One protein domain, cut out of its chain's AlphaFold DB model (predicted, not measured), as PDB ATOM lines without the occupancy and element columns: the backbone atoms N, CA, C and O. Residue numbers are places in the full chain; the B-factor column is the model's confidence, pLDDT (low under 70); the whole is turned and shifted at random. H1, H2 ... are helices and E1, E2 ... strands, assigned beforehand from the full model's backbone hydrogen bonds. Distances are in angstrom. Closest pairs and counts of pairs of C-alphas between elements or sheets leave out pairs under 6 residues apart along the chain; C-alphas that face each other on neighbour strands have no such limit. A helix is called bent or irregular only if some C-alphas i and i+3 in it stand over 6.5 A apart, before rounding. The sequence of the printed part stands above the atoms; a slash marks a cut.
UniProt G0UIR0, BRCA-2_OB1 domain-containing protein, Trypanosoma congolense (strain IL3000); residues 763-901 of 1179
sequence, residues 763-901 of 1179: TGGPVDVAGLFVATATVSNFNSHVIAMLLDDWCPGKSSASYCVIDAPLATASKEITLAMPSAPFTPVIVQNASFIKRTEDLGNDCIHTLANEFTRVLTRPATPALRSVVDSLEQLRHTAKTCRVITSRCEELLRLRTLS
ATOM      1  N   THR A 763      30.473 -51.791  86.101       77.25
ATOM      2  CA  THR A 763      30.552 -50.558  85.299       77.25
ATOM      3  C   THR A 763      29.170 -49.924  85.137       77.25
ATOM      4  O   THR A 763      28.240 -50.518  84.594       77.25
ATOM      5  N   GLY A 764      29.050 -48.693  85.620       74.00
ATOM      6  CA  GLY A 764      27.816 -47.934  85.714       74.00
ATOM      7  C   GLY A 764      27.296 -47.740  87.137       74.00
ATOM      8  O   GLY A 764      26.570 -46.777  87.337       74.00
ATOM      9  N   GLY A 765      27.644 -48.589  88.108       81.31
ATOM     10  CA  GLY A 765      27.045 -48.585  89.449       81.31
ATOM     11  C   GLY A 765      27.246 -47.282  90.249       81.31
ATOM     12  O   GLY A 765      28.209 -46.553  90.001       81.31
ATOM     13  N   PRO A 766      26.357 -46.969  91.214       86.44
ATOM     14  CA  PRO A 766      26.430 -45.738  91.997       86.44
ATOM     15  C   PRO A 766      27.534 -45.815  93.061       86.44
ATOM     16  O   PRO A 766      27.521 -46.691  93.933       86.44
ATOM     17  N   VAL A 767      28.464 -44.862  93.035       88.75
ATOM     18  CA  VAL A 767      29.562 -44.735  94.003       88.75
ATOM     19  C   VAL A 767      29.518 -43.370  94.686       88.75
ATOM     20  O   VAL A 767      29.291 -42.340  94.050       88.75
ATOM     21  N   ASP A 768      29.758 -43.393  95.994       91.31
ATOM     22  CA  ASP A 768      29.938 -42.225  96.848       91.31
ATOM     23  C   ASP A 768      31.408 -42.206  97.309       91.31
ATOM     24  O   ASP A 768      31.897 -43.230  97.778       91.31
ATOM     25  N   VAL A 769      32.123 -41.085  97.182       93.50
ATOM     26  CA  VAL A 769      33.550 -40.944  97.553       93.50
ATOM     27  C   VAL A 769      33.793 -39.721  98.434       93.50
ATOM     28  O   VAL A 769      33.063 -38.732  98.343       93.50
ATOM     29  N   ALA A 770      34.836 -39.758  99.260       94.69
ATOM     30  CA  ALA A 770      35.289 -38.625 100.060       94.69
ATOM     31  C   ALA A 770      36.812 -38.453  99.994       94.69
ATOM     32  O   ALA A 770      37.574 -39.420 100.019       94.69
ATOM     33  N   GLY A 771      37.266 -37.205  99.925       94.56
ATOM     34  CA  GLY A 771      38.689 -36.890  99.865       94.56
ATOM     35  C   GLY A 771      38.972 -35.401  99.711       94.56
ATOM     36  O   GLY A 771      38.081 -34.559  99.818       94.56
ATOM     37  N   LEU A 772      40.230 -35.070  99.441       95.12
ATOM     38  CA  LEU A 772      40.674 -33.711  99.145       95.12
ATOM     39  C   LEU A 772      40.651 -33.484  97.631       95.12
ATOM     40  O   LEU A 772      41.355 -34.165  96.888       95.12
ATOM     41  N   PHE A 773      39.875 -32.510  97.161       95.50
ATOM     42  CA  PHE A 773      39.931 -32.060  95.769       95.50
ATOM     43  C   PHE A 773      41.305 -31.444  95.478       95.50
ATOM     44  O   PHE A 773      41.683 -30.483  96.148       95.50
ATOM     45  N   VAL A 774      42.050 -31.973  94.502       93.38
ATOM     46  CA  VAL A 774      43.427 -31.532  94.208       93.38
ATOM     47  C   VAL A 774      43.469 -30.567  93.025       93.38
ATOM     48  O   VAL A 774      43.942 -29.444  93.183       93.38
ATOM     49  N   ALA A 775      42.983 -30.981  91.850       91.62
ATOM     50  CA  ALA A 775      43.048 -30.186  90.620       91.62
ATOM     51  C   ALA A 775      41.980 -30.595  89.587       91.62
ATOM     52  O   ALA A 775      41.206 -31.535  89.781       91.62
ATOM     53  N   THR A 776      41.921 -29.863  88.471       91.31
ATOM     54  CA  THR A 776      41.032 -30.115  87.322       91.31
ATOM     55  C   THR A 776      41.772 -29.839  86.017       91.31
ATOM     56  O   THR A 776      42.513 -28.860  85.947       91.31
ATOM     57  N   ALA A 777      41.525 -30.636  84.976       88.94
ATOM     58  CA  ALA A 777      41.897 -30.306  83.599       88.94
ATOM     59  C   ALA A 777      40.699 -30.449  82.648       88.94
ATOM     60  O   ALA A 777      39.834 -31.306  82.831       88.94
ATOM     61  N   THR A 778      40.662 -29.616  81.608       86.00
ATOM     62  CA  THR A 778      39.677 -29.691  80.523       86.00
ATOM     63  C   THR A 778      40.220 -30.588  79.408       86.00
ATOM     64  O   THR A 778      41.200 -30.238  78.751       86.00
ATOM     65  N   VAL A 779      39.598 -31.745  79.196       78.38
ATOM     66  CA  VAL A 779      40.067 -32.823  78.320       78.38
ATOM     67  C   VAL A 779      39.011 -33.097  77.248       78.38
ATOM     68  O   VAL A 779      38.065 -33.854  77.462       78.38
ATOM     69  N   SER A 780      39.182 -32.501  76.066       76.75
ATOM     70  CA  SER A 780      38.249 -32.571  74.926       76.75
ATOM     71  C   SER A 780      36.792 -32.219  75.288       76.75
ATOM     72  O   SER A 780      36.436 -31.045  75.310       76.75
ATOM     73  N   ASN A 781      35.965 -33.222  75.591       81.19
ATOM     74  CA  ASN A 781      34.540 -33.109  75.904       81.19
ATOM     75  C   ASN A 781      34.220 -33.233  77.411       81.19
ATOM     76  O   ASN A 781      33.044 -33.217  77.781       81.19
ATOM     77  N   PHE A 782      35.231 -33.355  78.281       84.88
ATOM     78  CA  PHE A 782      35.064 -33.539  79.729       84.88
ATOM     79  C   PHE A 782      35.950 -32.591  80.547       84.88
ATOM     80  O   PHE A 782      37.077 -32.291  80.170       84.88
ATOM     81  N   ASN A 783      35.470 -32.185  81.719       88.75
ATOM     82  CA  ASN A 783      36.291 -31.638  82.792       88.75
ATOM     83  C   ASN A 783      36.667 -32.803  83.719       88.75
ATOM     84  O   ASN A 783      35.809 -33.307  84.443       88.75
ATOM     85  N   SER A 784      37.922 -33.252  83.683       91.19
ATOM     86  CA  SER A 784      38.425 -34.296  84.581       91.19
ATOM     87  C   SER A 784      38.886 -33.658  85.894       91.19
ATOM     88  O   SER A 784      39.840 -32.877  85.912       91.19
ATOM     89  N   HIS A 785      38.215 -33.987  86.997       92.50
ATOM     90  CA  HIS A 785      38.558 -33.560  88.356       92.50
ATOM     91  C   HIS A 785      39.296 -34.686  89.098       92.50
ATOM     92  O   HIS A 785      38.895 -35.844  88.982       92.50
ATOM     93  N   VAL A 786      40.327 -34.365  89.889       93.81
ATOM     94  CA  VAL A 786      41.055 -35.345  90.722       93.81
ATOM     95  C   VAL A 786      40.792 -35.093  92.204       93.81
ATOM     96  O   VAL A 786      40.948 -33.971  92.696       93.81
ATOM     97  N   ILE A 787      40.434 -36.157  92.921       94.94
ATOM     98  CA  ILE A 787      40.240 -36.178  94.372       94.94
ATOM     99  C   ILE A 787      41.218 -37.193  94.972       94.94
ATOM    100  O   ILE A 787      41.211 -38.359  94.582       94.94
ATOM    101  N   ALA A 788      42.041 -36.761  95.927       93.62
ATOM    102  CA  ALA A 788      42.879 -37.644  96.734       93.62
ATOM    103  C   ALA A 788      42.046 -38.195  97.902       93.62
ATOM    104  O   ALA A 788      41.649 -37.451  98.801       93.62
ATOM    105  N   MET A 789      41.758 -39.491  97.863       93.31
ATOM    106  CA  MET A 789      41.040 -40.224  98.901       93.31
ATOM    107  C   MET A 789      42.055 -40.708  99.945       93.31
ATOM    108  O   MET A 789      43.004 -41.426  99.617       93.31
ATOM    109  N   LEU A 790      41.889 -40.254 101.189       91.25
ATOM    110  CA  LEU A 790      42.818 -40.495 102.296       91.25
ATOM    111  C   LEU A 790      42.061 -41.113 103.477       91.25
ATOM    112  O   LEU A 790      41.000 -40.606 103.859       91.25
ATOM    113  N   LEU A 791      42.621 -42.165 104.073       89.06
ATOM    114  CA  LEU A 791      42.152 -42.757 105.332       89.06
ATOM    115  C   LEU A 791      42.532 -41.879 106.538       89.06
ATOM    116  O   LEU A 791      43.379 -40.996 106.422       89.06
ATOM    117  N   ASP A 792      41.888 -42.096 107.686       86.12
ATOM    118  CA  ASP A 792      42.069 -41.275 108.898       86.12
ATOM    119  C   ASP A 792      43.473 -41.385 109.519       86.12
ATOM    120  O   ASP A 792      43.946 -40.451 110.161       86.12
ATOM    121  N   ASP A 793      44.160 -42.504 109.294       83.12
ATOM    122  CA  ASP A 793      45.525 -42.789 109.740       83.12
ATOM    123  C   ASP A 793      46.605 -42.386 108.714       83.12
ATOM    124  O   ASP A 793      47.798 -42.618 108.939       83.12
ATOM    125  N   TRP A 794      46.212 -41.797 107.575       87.81
ATOM    126  CA  TRP A 794      47.108 -41.581 106.440       87.81
ATOM    127  C   TRP A 794      48.330 -40.723 106.802       87.81
ATOM    128  O   TRP A 794      48.224 -39.547 107.156       87.81
ATOM    129  N   CYS A 795      49.517 -41.310 106.629       82.62
ATOM    130  CA  CYS A 795      50.801 -40.661 106.871       82.62
ATOM    131  C   CYS A 795      51.699 -40.717 105.618       82.62
ATOM    132  O   CYS A 795      51.909 -41.813 105.080       82.62
ATOM    133  N   PRO A 796      52.313 -39.592 105.186       81.50
ATOM    134  CA  PRO A 796      53.262 -39.573 104.074       81.50
ATOM    135  C   PRO A 796      54.366 -40.629 104.223       81.50
ATOM    136  O   PRO A 796      55.057 -40.681 105.239       81.50
ATOM    137  N   GLY A 797      54.536 -41.472 103.201       71.00
ATOM    138  CA  GLY A 797      55.575 -42.510 103.168       71.00
ATOM    139  C   GLY A 797      55.310 -43.753 104.029       71.00
ATOM    140  O   GLY A 797      56.134 -44.663 104.009       71.00
ATOM    141  N   LYS A 798      54.184 -43.822 104.756       75.75
ATOM    142  CA  LYS A 798      53.721 -45.041 105.452       75.75
ATOM    143  C   LYS A 798      52.463 -45.631 104.822       75.75
ATOM    144  O   LYS A 798      52.375 -46.846 104.694       75.75
ATOM    145  N   SER A 799      51.530 -44.775 104.411       77.94
ATOM    146  CA  SER A 799      50.257 -45.171 103.804       77.94
ATOM    147  C   SER A 799      50.185 -44.637 102.372       77.94
ATOM    148  O   SER A 799      50.492 -43.467 102.119       77.94
ATOM    149  N   SER A 800      49.774 -45.473 101.419       80.50
ATOM    150  CA  SER A 800      49.457 -45.026 100.060       80.50
ATOM    151  C   SER A 800      48.253 -44.076 100.081       80.50
ATOM    152  O   SER A 800      47.317 -44.244 100.861       80.50
ATOM    153  N   ALA A 801      48.285 -43.047  99.234       86.75
ATOM    154  CA  ALA A 801      47.098 -42.253  98.933       86.75
ATOM    155  C   ALA A 801      46.318 -42.945  97.806       86.75
ATOM    156  O   ALA A 801      46.928 -43.438  96.860       86.75
ATOM    157  N   SER A 802      44.990 -42.972  97.907       92.06
ATOM    158  CA  SER A 802      44.099 -43.408  96.829       92.06
ATOM    159  C   SER A 802      43.609 -42.201  96.025       92.06
ATOM    160  O   SER A 802      43.585 -41.078  96.528       92.06
ATOM    161  N   TYR A 803      43.159 -42.417  94.790       93.56
ATOM    162  CA  TYR A 803      42.683 -41.354  93.904       93.56
ATOM    163  C   TYR A 803      41.349 -41.707  93.248       93.56
ATOM    164  O   TYR A 803      41.063 -42.858  92.916       93.56
ATOM    165  N   CYS A 804      40.532 -40.681  93.028       93.25
ATOM    166  CA  CYS A 804      39.331 -40.755  92.211       93.25
ATOM    167  C   CYS A 804      39.382 -39.678  91.126       93.25
ATOM    168  O   CYS A 804      39.488 -38.485  91.425       93.25
ATOM    169  N   VAL A 805      39.299 -40.111  89.865       93.12
ATOM    170  CA  VAL A 805      39.107 -39.236  88.705       93.12
ATOM    171  C   VAL A 805      37.616 -39.191  88.385       93.12
ATOM    172  O   VAL A 805      36.995 -40.231  88.148       93.12
ATOM    173  N   ILE A 806      37.050 -37.984  88.356       92.12
ATOM    174  CA  ILE A 806      35.643 -37.738  88.019       92.12
ATOM    175  C   ILE A 806      35.570 -36.904  86.742       92.12
ATOM    176  O   ILE A 806      35.965 -35.739  86.736       92.12
ATOM    177  N   ASP A 807      35.028 -37.483  85.672       90.69
ATOM    178  CA  ASP A 807      34.736 -36.754  84.437       90.69
ATOM    179  C   ASP A 807      33.365 -36.074  84.517       90.69
ATOM    180  O   ASP A 807      32.332 -36.741  84.583       90.69
ATOM    181  N   ALA A 808      33.329 -34.744  84.438       88.69
ATOM    182  CA  ALA A 808      32.102 -33.989  84.209       88.69
ATOM    183  C   ALA A 808      31.975 -33.629  82.714       88.69
ATOM    184  O   ALA A 808      32.809 -32.873  82.213       88.69
ATOM    185  N   PRO A 809      30.975 -34.141  81.970       85.50
ATOM    186  CA  PRO A 809      30.823 -33.824  80.549       85.50
ATOM    187  C   PRO A 809      30.505 -32.336  80.343       85.50
ATOM    188  O   PRO A 809      29.692 -31.768  81.078       85.50
ATOM    189  N   LEU A 810      31.122 -31.711  79.335       81.94
ATOM    190  CA  LEU A 810      30.844 -30.317  78.981       81.94
ATOM    191  C   LEU A 810      29.381 -30.125  78.544       81.94
ATOM    192  O   LEU A 810      28.706 -31.044  78.077       81.94
ATOM    193  N   ALA A 811      28.892 -28.892  78.695       76.12
ATOM    194  CA  ALA A 811      27.520 -28.538  78.366       76.12
ATOM    195  C   ALA A 811      27.229 -28.705  76.864       76.12
ATOM    196  O   ALA A 811      27.896 -28.122  76.010       76.12
ATOM    197  N   THR A 812      26.178 -29.459  76.555       75.38
ATOM    198  CA  THR A 812      25.666 -29.682  75.197       75.38
ATOM    199  C   THR A 812      24.297 -29.019  75.020       75.38
ATOM    200  O   THR A 812      23.666 -28.577  75.985       75.38
ATOM    201  N   ALA A 813      23.794 -28.985  73.783       65.62
ATOM    202  CA  ALA A 813      22.454 -28.470  73.487       65.62
ATOM    203  C   ALA A 813      21.327 -29.236  74.214       65.62
ATOM    204  O   ALA A 813      20.283 -28.652  74.494       65.62
ATOM    205  N   SER A 814      21.535 -30.519  74.543       65.62
ATOM    206  CA  SER A 814      20.541 -31.398  75.174       65.62
ATOM    207  C   SER A 814      20.803 -31.708  76.653       65.62
ATOM    208  O   SER A 814      19.850 -32.005  77.372       65.62
ATOM    209  N   LYS A 815      22.052 -31.630  77.135       71.56
ATOM    210  CA  LYS A 815      22.425 -31.935  78.528       71.56
ATOM    211  C   LYS A 815      23.483 -30.962  79.058       71.56
ATOM    212  O   LYS A 815      24.568 -30.854  78.488       71.56
ATOM    213  N   GLU A 816      23.188 -30.291  80.169       76.44
ATOM    214  CA  GLU A 816      24.131 -29.463  80.937       76.44
ATOM    215  C   GLU A 816      24.271 -30.054  82.347       76.44
ATOM    216  O   GLU A 816      23.356 -29.944  83.165       76.44
ATOM    217  N   ILE A 817      25.413 -30.694  82.614       77.25
ATOM    218  CA  ILE A 817      25.872 -31.070  83.958       77.25
ATOM    219  C   ILE A 817      26.980 -30.088  84.338       77.25
ATOM    220  O   ILE A 817      27.823 -29.734  83.516       77.25
ATOM    221  N   THR A 818      26.996 -29.617  85.580       74.62
ATOM    222  CA  THR A 818      28.100 -28.808  86.110       74.62
ATOM    223  C   THR A 818      28.205 -29.061  87.607       74.62
ATOM    224  O   THR A 818      27.239 -28.857  88.339       74.62
ATOM    225  N   LEU A 819      29.366 -29.531  88.057       81.38
ATOM    226  CA  LEU A 819      29.619 -29.834  89.463       81.38
ATOM    227  C   LEU A 819      30.038 -28.572  90.227       81.38
ATOM    228  O   LEU A 819      30.824 -27.770  89.727       81.38
ATOM    229  N   ALA A 820      29.558 -28.425  91.463       80.56
ATOM    230  CA  ALA A 820      29.978 -27.368  92.384       80.56
ATOM    231  C   ALA A 820      31.313 -27.730  93.072       80.56
ATOM    232  O   ALA A 820      31.383 -27.863  94.293       80.56
ATOM    233  N   MET A 821      32.361 -27.954  92.274       85.12
ATOM    234  CA  MET A 821      33.704 -28.244  92.788       85.12
ATOM    235  C   MET A 821      34.323 -26.988  93.432       85.12
ATOM    236  O   MET A 821      34.077 -25.880  92.947       85.12
ATOM    237  N   PRO A 822      35.138 -27.124  94.496       87.25
ATOM    238  CA  PRO A 822      35.856 -25.996  95.085       87.25
ATOM    239  C   PRO A 822      36.811 -25.328  94.089       87.25
ATOM    240  O   PRO A 822      37.430 -25.997  93.267       87.25
ATOM    241  N   SER A 823      37.005 -24.014  94.211       84.44
ATOM    242  CA  SER A 823      38.070 -23.294  93.495       84.44
ATOM    243  C   SER A 823      39.445 -23.447  94.156       84.44
ATOM    244  O   SER A 823      40.468 -23.342  93.484       84.44
ATOM    245  N   ALA A 824      39.484 -23.696  95.468       89.19
ATOM    246  CA  ALA A 824      40.718 -23.862  96.227       89.19
ATOM    247  C   ALA A 824      41.186 -25.335  96.232       89.19
ATOM    248  O   ALA A 824      40.402 -26.211  96.620       89.19
ATOM    249  N   PRO A 825      42.451 -25.628  95.873       91.00
ATOM    250  CA  PRO A 825      43.001 -26.980  95.933       91.00
ATOM    251  C   PRO A 825      43.192 -27.450  97.382       91.00
ATOM    252  O   PRO A 825      43.294 -26.650  98.317       91.00
ATOM    253  N   PHE A 826      43.253 -28.768  97.552       93.12
ATOM    254  CA  PHE A 826      43.208 -29.476  98.831       93.12
ATOM    255  C   PHE A 826      41.999 -29.070  99.686       93.12
ATOM    256  O   PHE A 826      42.143 -28.843 100.877       93.12
ATOM    257  N   THR A 827      40.805 -28.930  99.105       93.94
ATOM    258  CA  THR A 827      39.570 -28.695  99.883       93.94
ATOM    259  C   THR A 827      38.814 -30.014 100.067       93.94
ATOM    260  O   THR A 827      38.630 -30.714  99.066       93.94
ATOM    261  N   PRO A 828      38.363 -30.373 101.286       94.62
ATOM    262  CA  PRO A 828      37.523 -31.549 101.495       94.62
ATOM    263  C   PRO A 828      36.249 -31.521 100.647       94.62
ATOM    264  O   PRO A 828      35.532 -30.518 100.591       94.62
ATOM    265  N   VAL A 829      35.965 -32.647 100.000       94.56
ATOM    266  CA  VAL A 829      34.751 -32.890  99.223       94.56
ATOM    267  C   VAL A 829      34.230 -34.294  99.494       94.56
ATOM    268  O   VAL A 829      34.989 -35.261  99.556       94.56
ATOM    269  N   ILE A 830      32.909 -34.405  99.592       93.56
ATOM    270  CA  ILE A 830      32.180 -35.661  99.436       93.56
ATOM    271  C   ILE A 830      31.444 -35.573  98.100       93.56
ATOM    272  O   ILE A 830      30.717 -34.607  97.858       93.56
ATOM    273  N   VAL A 831      31.628 -36.563  97.228       92.00
ATOM    274  CA  VAL A 831      30.906 -36.673  95.958       92.00
ATOM    275  C   VAL A 831      30.025 -37.910  96.010       92.00
ATOM    276  O   VAL A 831      30.523 -39.028  96.069       92.00
ATOM    277  N   GLN A 832      28.713 -37.702  96.011       90.00
ATOM    278  CA  GLN A 832      27.704 -38.757  96.074       90.00
ATOM    279  C   GLN A 832      27.137 -39.057  94.688       90.00
ATOM    280  O   GLN A 832      27.063 -38.151  93.859       90.00
ATOM    281  N   ASN A 833      26.635 -40.270  94.460       87.50
ATOM    282  CA  ASN A 833      25.955 -40.702  93.233       87.50
ATOM    283  C   ASN A 833      26.776 -40.472  91.942       87.50
ATOM    284  O   ASN A 833      26.219 -40.082  90.910       87.50
ATOM    285  N   ALA A 834      28.095 -40.671  91.968       89.44
ATOM    286  CA  ALA A 834      28.898 -40.765  90.747       89.44
ATOM    287  C   ALA A 834      28.666 -42.131  90.073       89.44
ATOM    288  O   ALA A 834      28.438 -43.126  90.761       89.44
ATOM    289  N   SER A 835      28.720 -42.205  88.742       89.50
ATOM    290  CA  SER A 835      28.676 -43.496  88.042       89.50
ATOM    291  C   SER A 835      30.082 -44.082  87.977       89.50
ATOM    292  O   SER A 835      30.976 -43.463  87.401       89.50
ATOM    293  N   PHE A 836      30.296 -45.277  88.519       89.19
ATOM    294  CA  PHE A 836      31.549 -46.011  88.341       89.19
ATOM    295  C   PHE A 836      31.791 -46.316  86.858       89.19
ATOM    296  O   PHE A 836      30.862 -46.710  86.159       89.19
ATOM    297  N   ILE A 837      33.023 -46.170  86.370       85.56
ATOM    298  CA  ILE A 837      33.402 -46.617  85.022       85.56
ATOM    299  C   ILE A 837      34.243 -47.887  85.153       85.56
ATOM    300  O   ILE A 837      33.795 -48.964  84.762       85.56
ATOM    301  N   LYS A 838      35.447 -47.766  85.725       83.25
ATOM    302  CA  LYS A 838      36.386 -48.875  85.929       83.25
ATOM    303  C   LYS A 838      37.433 -48.540  87.007       83.25
ATOM    304  O   LYS A 838      37.763 -47.372  87.224       83.25
ATOM    305  N   ARG A 839      37.984 -49.570  87.659       78.75
ATOM    306  CA  ARG A 839      39.364 -49.527  88.184       78.75
ATOM    307  C   ARG A 839      40.275 -49.700  86.980       78.75
ATOM    308  O   ARG A 839      39.938 -50.491  86.099       78.75
ATOM    309  N   THR A 840      41.364 -48.944  86.899       61.78
ATOM    310  CA  THR A 840      42.067 -48.816  85.620       61.78
ATOM    311  C   THR A 840      43.556 -49.058  85.742       61.78
ATOM    312  O   THR A 840      44.263 -48.215  86.276       61.78
ATOM    313  N   GLU A 841      44.047 -50.131  85.123       62.19
ATOM    314  CA  GLU A 841      45.484 -50.326  84.891       62.19
ATOM    315  C   GLU A 841      46.085 -49.112  84.150       62.19
ATOM    316  O   GLU A 841      47.130 -48.609  84.547       62.19
ATOM    317  N   ASP A 842      45.361 -48.546  83.168       69.75
ATOM    318  CA  ASP A 842      45.701 -47.298  82.452       69.75
ATOM    319  C   ASP A 842      45.972 -46.082  83.368       69.75
ATOM    320  O   ASP A 842      46.648 -45.146  82.946       69.75
ATOM    321  N   LEU A 843      45.400 -46.054  84.579       74.44
ATOM    322  CA  LEU A 843      45.540 -44.963  85.556       74.44
ATOM    323  C   LEU A 843      46.265 -45.404  86.838       74.44
ATOM    324  O   LEU A 843      46.471 -44.576  87.718       74.44
ATOM    325  N   GLY A 844      46.682 -46.669  86.938       76.88
ATOM    326  CA  GLY A 844      47.235 -47.288  88.143       76.88
ATOM    327  C   GLY A 844      46.181 -47.816  89.127       76.88
ATOM    328  O   GLY A 844      45.063 -47.311  89.236       76.88
ATOM    329  N   ASN A 845      46.569 -48.853  89.874       82.94
ATOM    330  CA  ASN A 845      45.698 -49.570  90.818       82.94
ATOM    331  C   ASN A 845      45.271 -48.718  92.032       82.94
ATOM    332  O   ASN A 845      44.297 -49.042  92.703       82.94
ATOM    333  N   ASP A 846      45.969 -47.610  92.285       86.69
ATOM    334  CA  ASP A 846      45.637 -46.565  93.257       86.69
ATOM    335  C   ASP A 846      44.507 -45.627  92.790       86.69
ATOM    336  O   ASP A 846      44.121 -44.735  93.548       86.69
ATOM    337  N   CYS A 847      43.958 -45.802  91.578       89.31
ATOM    338  CA  CYS A 847      42.974 -44.894  90.986       89.31
ATOM    339  C   CYS A 847      41.665 -45.572  90.519       89.31
ATOM    340  O   CYS A 847      41.657 -46.502  89.707       89.31
ATOM    341  N   ILE A 848      40.519 -45.014  90.937       90.75
ATOM    342  CA  ILE A 848      39.197 -45.292  90.339       90.75
ATOM    343  C   ILE A 848      38.791 -44.212  89.330       90.75
ATOM    344  O   ILE A 848      39.082 -43.028  89.507       90.75
ATOM    345  N   HIS A 849      38.080 -44.621  88.276       90.56
ATOM    346  CA  HIS A 849      37.538 -43.733  87.248       90.56
ATOM    347  C   HIS A 849      36.006 -43.706  87.303       90.56
ATOM    348  O   HIS A 849      35.355 -44.756  87.324       90.56
ATOM    349  N   THR A 850      35.425 -42.504  87.339       91.94
ATOM    350  CA  THR A 850      33.980 -42.272  87.485       91.94
ATOM    351  C   THR A 850      33.470 -41.154  86.563       91.94
ATOM    352  O   THR A 850      34.231 -40.300  86.106       91.94
ATOM    353  N   LEU A 851      32.160 -41.155  86.298       90.38
ATOM    354  CA  LEU A 851      31.448 -40.173  85.479       90.38
ATOM    355  C   LEU A 851      30.440 -39.388  86.329       90.38
ATOM    356  O   LEU A 851      29.665 -39.977  87.088       90.38
ATOM    357  N   ALA A 852      30.377 -38.072  86.136       88.56
ATOM    358  CA  ALA A 852      29.302 -37.247  86.667       88.56
ATOM    359  C   ALA A 852      28.020 -37.400  85.829       88.56
ATOM    360  O   ALA A 852      28.026 -37.247  84.605       88.56
ATOM    361  N   ASN A 853      26.903 -37.648  86.506       86.19
ATOM    362  CA  ASN A 853      25.575 -37.844  85.930       86.19
ATOM    363  C   ASN A 853      24.573 -36.782  86.454       86.19
ATOM    364  O   ASN A 853      24.933 -35.808  87.124       86.19
ATOM    365  N   GLU A 854      23.290 -36.941  86.129       82.06
ATOM    366  CA  GLU A 854      22.183 -36.083  86.582       82.06
ATOM    367  C   GLU A 854      21.884 -36.156  88.096       82.06
ATOM    368  O   GLU A 854      21.199 -35.280  88.617       82.06
ATOM    369  N   PHE A 855      22.456 -37.120  88.822       85.38
ATOM    370  CA  PHE A 855      22.299 -37.329  90.266       85.38
ATOM    371  C   PHE A 855      23.570 -37.021  91.086       85.38
ATOM    372  O   PHE A 855      23.462 -36.694  92.266       85.38
ATOM    373  N   THR A 856      24.770 -37.002  90.496       88.00
ATOM    374  CA  THR A 856      26.055 -36.788  91.204       88.00
ATOM    375  C   THR A 856      26.108 -35.484  92.025       88.00
ATOM    376  O   THR A 856      26.143 -34.406  91.436       88.00
ATOM    377  N   ARG A 857      26.087 -35.527  93.364       86.88
ATOM    378  CA  ARG A 857      26.089 -34.331  94.242       86.88
ATOM    379  C   ARG A 857      27.482 -34.100  94.821       86.88
ATOM    380  O   ARG A 857      28.095 -35.049  95.285       86.88
ATOM    381  N   VAL A 858      27.951 -32.852  94.854       89.06
ATOM    382  CA  VAL A 858      29.182 -32.464  95.571       89.06
ATOM    383  C   VAL A 858      28.798 -31.735  96.856       89.06
ATOM    384  O   VAL A 858      27.936 -30.855  96.833       89.06
ATOM    385  N   LEU A 859      29.426 -32.105  97.970       88.44
ATOM    386  CA  LEU A 859      29.214 -31.541  99.299       88.44
ATOM    387  C   LEU A 859      30.555 -31.140  99.921       88.44
ATOM    388  O   LEU A 859      31.444 -31.971 100.079       88.44
ATOM    389  N   THR A 860      30.673 -29.873 100.317       88.12
ATOM    390  CA  THR A 860      31.788 -29.346 101.130       88.12
ATOM    391  C   THR A 860      31.390 -29.112 102.588       88.12
ATOM    392  O   THR A 860      32.240 -29.111 103.470       88.12
ATOM    393  N   ARG A 861      30.093 -28.909 102.855       85.81
ATOM    394  CA  ARG A 861      29.507 -28.703 104.189       85.81
ATOM    395  C   ARG A 861      28.180 -29.478 104.286       85.81
ATOM    396  O   ARG A 861      27.132 -28.904 104.001       85.81
ATOM    397  N   PRO A 862      28.208 -30.790 104.576       85.00
ATOM    398  CA  PRO A 862      27.001 -31.613 104.652       85.00
ATOM    399  C   PRO A 862      26.181 -31.318 105.920       85.00
ATOM    400  O   PRO A 862      26.740 -31.046 106.980       85.00
ATOM    401  N   ALA A 863      24.852 -31.441 105.846       79.69
ATOM    402  CA  ALA A 863      23.984 -31.315 107.023       79.69
ATOM    403  C   ALA A 863      24.074 -32.545 107.953       79.69
ATOM    404  O   ALA A 863      24.139 -32.410 109.179       79.69
ATOM    405  N   THR A 864      24.133 -33.751 107.379       81.81
ATOM    406  CA  THR A 864      24.156 -35.037 108.097       81.81
ATOM    407  C   THR A 864      25.389 -35.165 109.007       81.81
ATOM    408  O   THR A 864      26.509 -35.035 108.510       81.81
ATOM    409  N   PRO A 865      25.243 -35.470 110.313       84.62
ATOM    410  CA  PRO A 865      26.369 -35.484 111.255       84.62
ATOM    411  C   PRO A 865      27.440 -36.530 110.914       84.62
ATOM    412  O   PRO A 865      28.628 -36.241 111.029       84.62
ATOM    413  N   ALA A 866      27.045 -37.706 110.412       84.56
ATOM    414  CA  ALA A 866      27.988 -38.737 109.968       84.56
ATOM    415  C   ALA A 866      28.884 -38.262 108.807       84.56
ATOM    416  O   ALA A 866      30.076 -38.552 108.786       84.56
ATOM    417  N   LEU A 867      28.331 -37.482 107.871       87.88
ATOM    418  CA  LEU A 867      29.091 -36.911 106.756       87.88
ATOM    419  C   LEU A 867      29.946 -35.710 107.193       87.88
ATOM    420  O   LEU A 867      31.008 -35.493 106.615       87.88
ATOM    421  N   ARG A 868      29.528 -34.954 108.222       90.12
ATOM    422  CA  ARG A 868      30.359 -33.893 108.821       90.12
ATOM    423  C   ARG A 868      31.643 -34.463 109.412       90.12
ATOM    424  O   ARG A 868      32.707 -34.040 108.989       90.12
ATOM    425  N   SER A 869      31.548 -35.524 110.217       90.31
ATOM    426  CA  SER A 869      32.716 -36.212 110.797       90.31
ATOM    427  C   SER A 869      33.775 -36.622 109.752       90.31
ATOM    428  O   SER A 869      34.976 -36.538 110.002       90.31
ATOM    429  N   VAL A 870      33.346 -37.012 108.542       91.19
ATOM    430  CA  VAL A 870      34.255 -37.333 107.424       91.19
ATOM    431  C   VAL A 870      34.947 -36.084 106.860       91.19
ATOM    432  O   VAL A 870      36.146 -36.123 106.582       91.19
ATOM    433  N   VAL A 871      34.225 -34.969 106.708       92.38
ATOM    434  CA  VAL A 871      34.803 -33.675 106.294       92.38
ATOM    435  C   VAL A 871      35.768 -33.142 107.356       92.38
ATOM    436  O   VAL A 871      36.869 -32.715 107.011       92.38
ATOM    437  N   ASP A 872      35.389 -33.220 108.632       91.88
ATOM    438  CA  ASP A 872      36.170 -32.724 109.767       91.88
ATOM    439  C   ASP A 872      37.509 -33.476 109.911       91.88
ATOM    440  O   ASP A 872      38.527 -32.865 110.237       91.88
ATOM    441  N   SER A 873      37.545 -34.780 109.608       92.69
ATOM    442  CA  SER A 873      38.796 -35.549 109.526       92.69
ATOM    443  C   SER A 873      39.655 -35.160 108.314       92.69
ATOM    444  O   SER A 873      40.856 -34.906 108.441       92.69
ATOM    445  N   LEU A 874      39.054 -35.037 107.125       92.75
ATOM    446  CA  LEU A 874      39.787 -34.633 105.918       92.75
ATOM    447  C   LEU A 874      40.405 -33.229 106.052       92.75
ATOM    448  O   LEU A 874      41.499 -32.995 105.539       92.75
ATOM    449  N   GLU A 875      39.759 -32.314 106.779       93.06
ATOM    450  CA  GLU A 875      40.309 -30.989 107.090       93.06
ATOM    451  C   GLU A 875      41.529 -31.065 108.037       93.06
ATOM    452  O   GLU A 875      42.467 -30.287 107.869       93.06
ATOM    453  N   GLN A 876      41.604 -32.042 108.953       92.19
ATOM    454  CA  GLN A 876      42.807 -32.282 109.775       92.19
ATOM    455  C   GLN A 876      43.992 -32.770 108.923       92.19
ATOM    456  O   GLN A 876      45.118 -32.295 109.080       92.19
ATOM    457  N   LEU A 877      43.742 -33.670 107.965       90.31
ATOM    458  CA  LEU A 877      44.768 -34.193 107.048       90.31
ATOM    459  C   LEU A 877      45.229 -33.160 105.999       90.31
ATOM    460  O   LEU A 877      46.304 -33.305 105.407       90.31
ATOM    461  N   ARG A 878      44.439 -32.101 105.776       91.88
ATOM    462  CA  ARG A 878      44.611 -31.094 104.717       91.88
ATOM    463  C   ARG A 878      46.004 -30.482 104.650       91.88
ATOM    464  O   ARG A 878      46.576 -30.395 103.563       91.88
ATOM    465  N   HIS A 879      46.544 -30.034 105.784       89.69
ATOM    466  CA  HIS A 879      47.847 -29.364 105.815       89.69
ATOM    467  C   HIS A 879      48.966 -30.326 105.393       89.69
ATOM    468  O   HIS A 879      49.751 -30.023 104.494       89.69
ATOM    469  N   THR A 880      48.981 -31.524 105.981       88.94
ATOM    470  CA  THR A 880      49.936 -32.594 105.672       88.94
ATOM    471  C   THR A 880      49.871 -32.985 104.196       88.94
ATOM    472  O   THR A 880      50.897 -32.978 103.512       88.94
ATOM    473  N   ALA A 881      48.667 -33.228 103.668       89.06
ATOM    474  CA  ALA A 881      48.455 -33.561 102.261       89.06
ATOM    475  C   ALA A 881      48.940 -32.449 101.314       89.06
ATOM    476  O   ALA A 881      49.654 -32.737 100.355       89.06
ATOM    477  N   LYS A 882      48.650 -31.175 101.621       90.12
ATOM    478  CA  LYS A 882      49.092 -30.010 100.832       90.12
ATOM    479  C   LYS A 882      50.617 -29.851 100.786       90.12
ATOM    480  O   LYS A 882      51.146 -29.347  99.798       90.12
ATOM    481  N   THR A 883      51.336 -30.285 101.823       88.12
ATOM    482  CA  THR A 883      52.815 -30.318 101.822       88.12
ATOM    483  C   THR A 883      53.408 -31.549 101.120       88.12
ATOM    484  O   THR A 883      54.603 -31.572 100.815       88.12
ATOM    485  N   CYS A 884      52.602 -32.575 100.830       88.12
ATOM    486  CA  CYS A 884      53.072 -33.835 100.268       88.12
ATOM    487  C   CYS A 884      53.226 -33.760  98.740       88.12
ATOM    488  O   CYS A 884      52.262 -33.918  97.990       88.12
ATOM    489  N   ARG A 885      54.468 -33.591  98.263       86.44
ATOM    490  CA  ARG A 885      54.780 -33.533  96.819       86.44
ATOM    491  C   ARG A 885      54.255 -34.733  96.020       86.44
ATOM    492  O   ARG A 885      53.892 -34.540  94.868       86.44
ATOM    493  N   VAL A 886      54.178 -35.921  96.631       87.31
ATOM    494  CA  VAL A 886      53.710 -37.164  95.984       87.31
ATOM    495  C   VAL A 886      52.260 -37.046  95.499       87.31
ATOM    496  O   VAL A 886      51.963 -37.462  94.383       87.31
ATOM    497  N   ILE A 887      51.374 -36.429  96.293       88.81
ATOM    498  CA  ILE A 887      49.966 -36.225  95.908       88.81
ATOM    499  C   ILE A 887      49.877 -35.271  94.712       88.81
ATOM    500  O   ILE A 887      49.144 -35.534  93.759       88.81
ATOM    501  N   THR A 888      50.660 -34.189  94.724       89.88
ATOM    502  CA  THR A 888      50.695 -33.222  93.620       89.88
ATOM    503  C   THR A 888      51.253 -33.845  92.339       89.88
ATOM    504  O   THR A 888      50.620 -33.734  91.292       89.88
ATOM    505  N   SER A 889      52.383 -34.560  92.405       88.94
ATOM    506  CA  SER A 889      52.989 -35.189  91.224       88.94
ATOM    507  C   SER A 889      52.107 -36.285  90.629       88.94
ATOM    508  O   SER A 889      51.965 -36.346  89.411       88.94
ATOM    509  N   ARG A 890      51.458 -37.107  91.468       90.69
ATOM    510  CA  ARG A 890      50.525 -38.147  91.011       90.69
ATOM    511  C   ARG A 890      49.256 -37.543  90.407       90.69
ATOM    512  O   ARG A 890      48.765 -38.031  89.396       90.69
ATOM    513  N   CYS A 891      48.763 -36.428  90.953       89.75
ATOM    514  CA  CYS A 891      47.658 -35.678  90.358       89.75
ATOM    515  C   CYS A 891      48.020 -35.073  88.988       89.75
ATOM    516  O   CYS A 891      47.204 -35.121  88.069       89.75
ATOM    517  N   GLU A 892      49.222 -34.507  88.831       89.12
ATOM    518  CA  GLU A 892      49.701 -34.030  87.526       89.12
ATOM    519  C   GLU A 892      49.830 -35.173  86.513       89.12
ATOM    520  O   GLU A 892      49.454 -35.011  85.356       89.12
ATOM    521  N   GLU A 893      50.349 -36.325  86.938       88.88
ATOM    522  CA  GLU A 893      50.478 -37.522  86.106       88.88
ATOM    523  C   GLU A 893      49.110 -38.034  85.636       88.88
ATOM    524  O   GLU A 893      48.899 -38.178  84.433       88.88
ATOM    525  N   LEU A 894      48.149 -38.212  86.552       88.75
ATOM    526  CA  LEU A 894      46.778 -38.619  86.228       88.75
ATOM    527  C   LEU A 894      46.121 -37.657  85.227       88.75
ATOM    528  O   LEU A 894      45.514 -38.101  84.255       88.75
ATOM    529  N   LEU A 895      46.276 -36.340  85.405       87.69
ATOM    530  CA  LEU A 895      45.744 -35.355  84.456       87.69
ATOM    531  C   LEU A 895      46.480 -35.373  83.104       87.69
ATOM    532  O   LEU A 895      45.830 -35.227  82.070       87.69
ATOM    533  N   ARG A 896      47.799 -35.613  83.076       85.62
ATOM    534  CA  ARG A 896      48.564 -35.793  81.827       85.62
ATOM    535  C   ARG A 896      48.119 -37.044  81.071       85.62
ATOM    536  O   ARG A 896      47.824 -36.931  79.884       85.62
ATOM    537  N   LEU A 897      47.989 -38.192  81.740       82.75
ATOM    538  CA  LEU A 897      47.508 -39.447  81.144       82.75
ATOM    539  C   LEU A 897      46.150 -39.258  80.453       82.75
ATOM    540  O   LEU A 897      45.960 -39.718  79.331       82.75
ATOM    541  N   ARG A 898      45.240 -38.491  81.070       80.94
ATOM    542  CA  ARG A 898      43.938 -38.130  80.484       80.94
ATOM    543  C   ARG A 898      44.040 -37.278  79.211       80.94
ATOM    544  O   ARG A 898      43.154 -37.371  78.371       80.94
ATOM    545  N   THR A 899      45.092 -36.471  79.044       75.50
ATOM    546  CA  THR A 899      45.313 -35.648  77.833       75.50
ATOM    547  C   THR A 899      46.015 -36.373  76.677       75.50
ATOM    548  O   THR A 899      46.061 -35.834  75.573       75.50
ATOM    549  N   LEU A 900      46.556 -37.576  76.899       71.69
ATOM    550  CA  LEU A 900      47.229 -38.373  75.867       71.69
ATOM    551  C   LEU A 900      46.229 -39.160  75.003       71.69
ATOM    552  O   LEU A 900      45.177 -39.580  75.487       71.69
ATOM    553  N   SER A 901      46.580 -39.420  73.737       61.56
ATOM    554  CA  SER A 901      45.845 -40.360  72.875       61.56
ATOM    555  C   SER A 901      45.955 -41.799  73.395       61.56
ATOM    556  O   SER A 901      46.897 -42.127  74.112       61.56
TER     557      SER A 901
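This is residues 763 to 901 of the 1179 residues of the protein "BRCA-2_OB1 domain-containing protein" of Trypanosoma congolense (strain IL3000) (UniProt G0UIR0). A small closed barrel of five strands, E1, E2, E3, E6 and E5 round the ring, has two helices packed on its outside; H1 and H2 stand about perpendicular and make a corner where they follow each other. The short strand E7 is added beside E5, and E4 lies farthest from the middle, on a loop beyond E3. The printed part has 139 residues, with seven named strands followed by two named helices, E1 E2 E3 E4 E5 E6 E7 H1 H2; the barrel is mixed and the class is mixed, helices and strands. The whole is compact, with a radius of gyration of the C-alphas of 14.5 A and spans of 44 by 37 by 27 A.

E1, residues 766 to 779, begins with C-alpha 766 at (26.430, -45.738, 91.997), is 23.2 A long and bends by 112 degrees at residue 772. E2 is residues 782 to 789, 21.2 A, and E3 residues 802 to 809, 23.1 A. E6 is residues 847 to 851, 13.6 A. E5, residues 827 to 839, is 23.9 A long and bends by 99 degrees at residue 836. E4 is residues 815 to 817 and E7 residues 857 to 859. H1, residues 865 to 883, is 28.5 A long, with a kink of 40 degrees near residue 877; it is irregular, C-alphas 876 and 879 being 7.0 A apart. H2, residues 885 to 899, is 21.3 A long and ends with C-alpha 899 at (45.313, -35.648, 77.833).

E1, E2 and E3 form a meander, each strand the antiparallel neighbour of the one before; N 774 and O 786 are 2.9 A apart, N 785 and O 806 2.9 A. E3 and E6 are parallel, with N 805 and O 848 at 2.9 A. E5 is antiparallel to E6, N 837 to O 849 2.9 A, to E1, N 771 to O 829 3.0 A, and to E7, N 830 to O 859 2.9 A. H1 is on the barrel, outside it, at a height over the sheet of 8.2 A, over E1 and E5; its closest C-alphas to E5 are those of Leu 874 and Pro 828, 5.8 A. On the local plane H1 stands at 29 degrees to E1, only just along the strands. H2, also outside at 8.2 A, is over E2, along the strands at 26 degrees on the local plane; the closest C-alphas are those of Cys 891 and Val 786, 6.6 A. H1 and H2 are close but not clearly touching, with the C-alphas of Ala 881 and Ile 887 at 7.1 A. Each O i to N i+4 pair of H2 is within hydrogen-bond range, in H1 12 of 15. E4 pairs with no named strand.

The C-alphas of Lys 798 and Ala 813, the two farthest apart, are 47.7 A from each other. The printed part has no cut. The link E2 to E3, residues 790 to 801, is long. Mean pLDDT of the printed part is 86.0; residues 813 to 814, 840 to 842 and 901 are under 70.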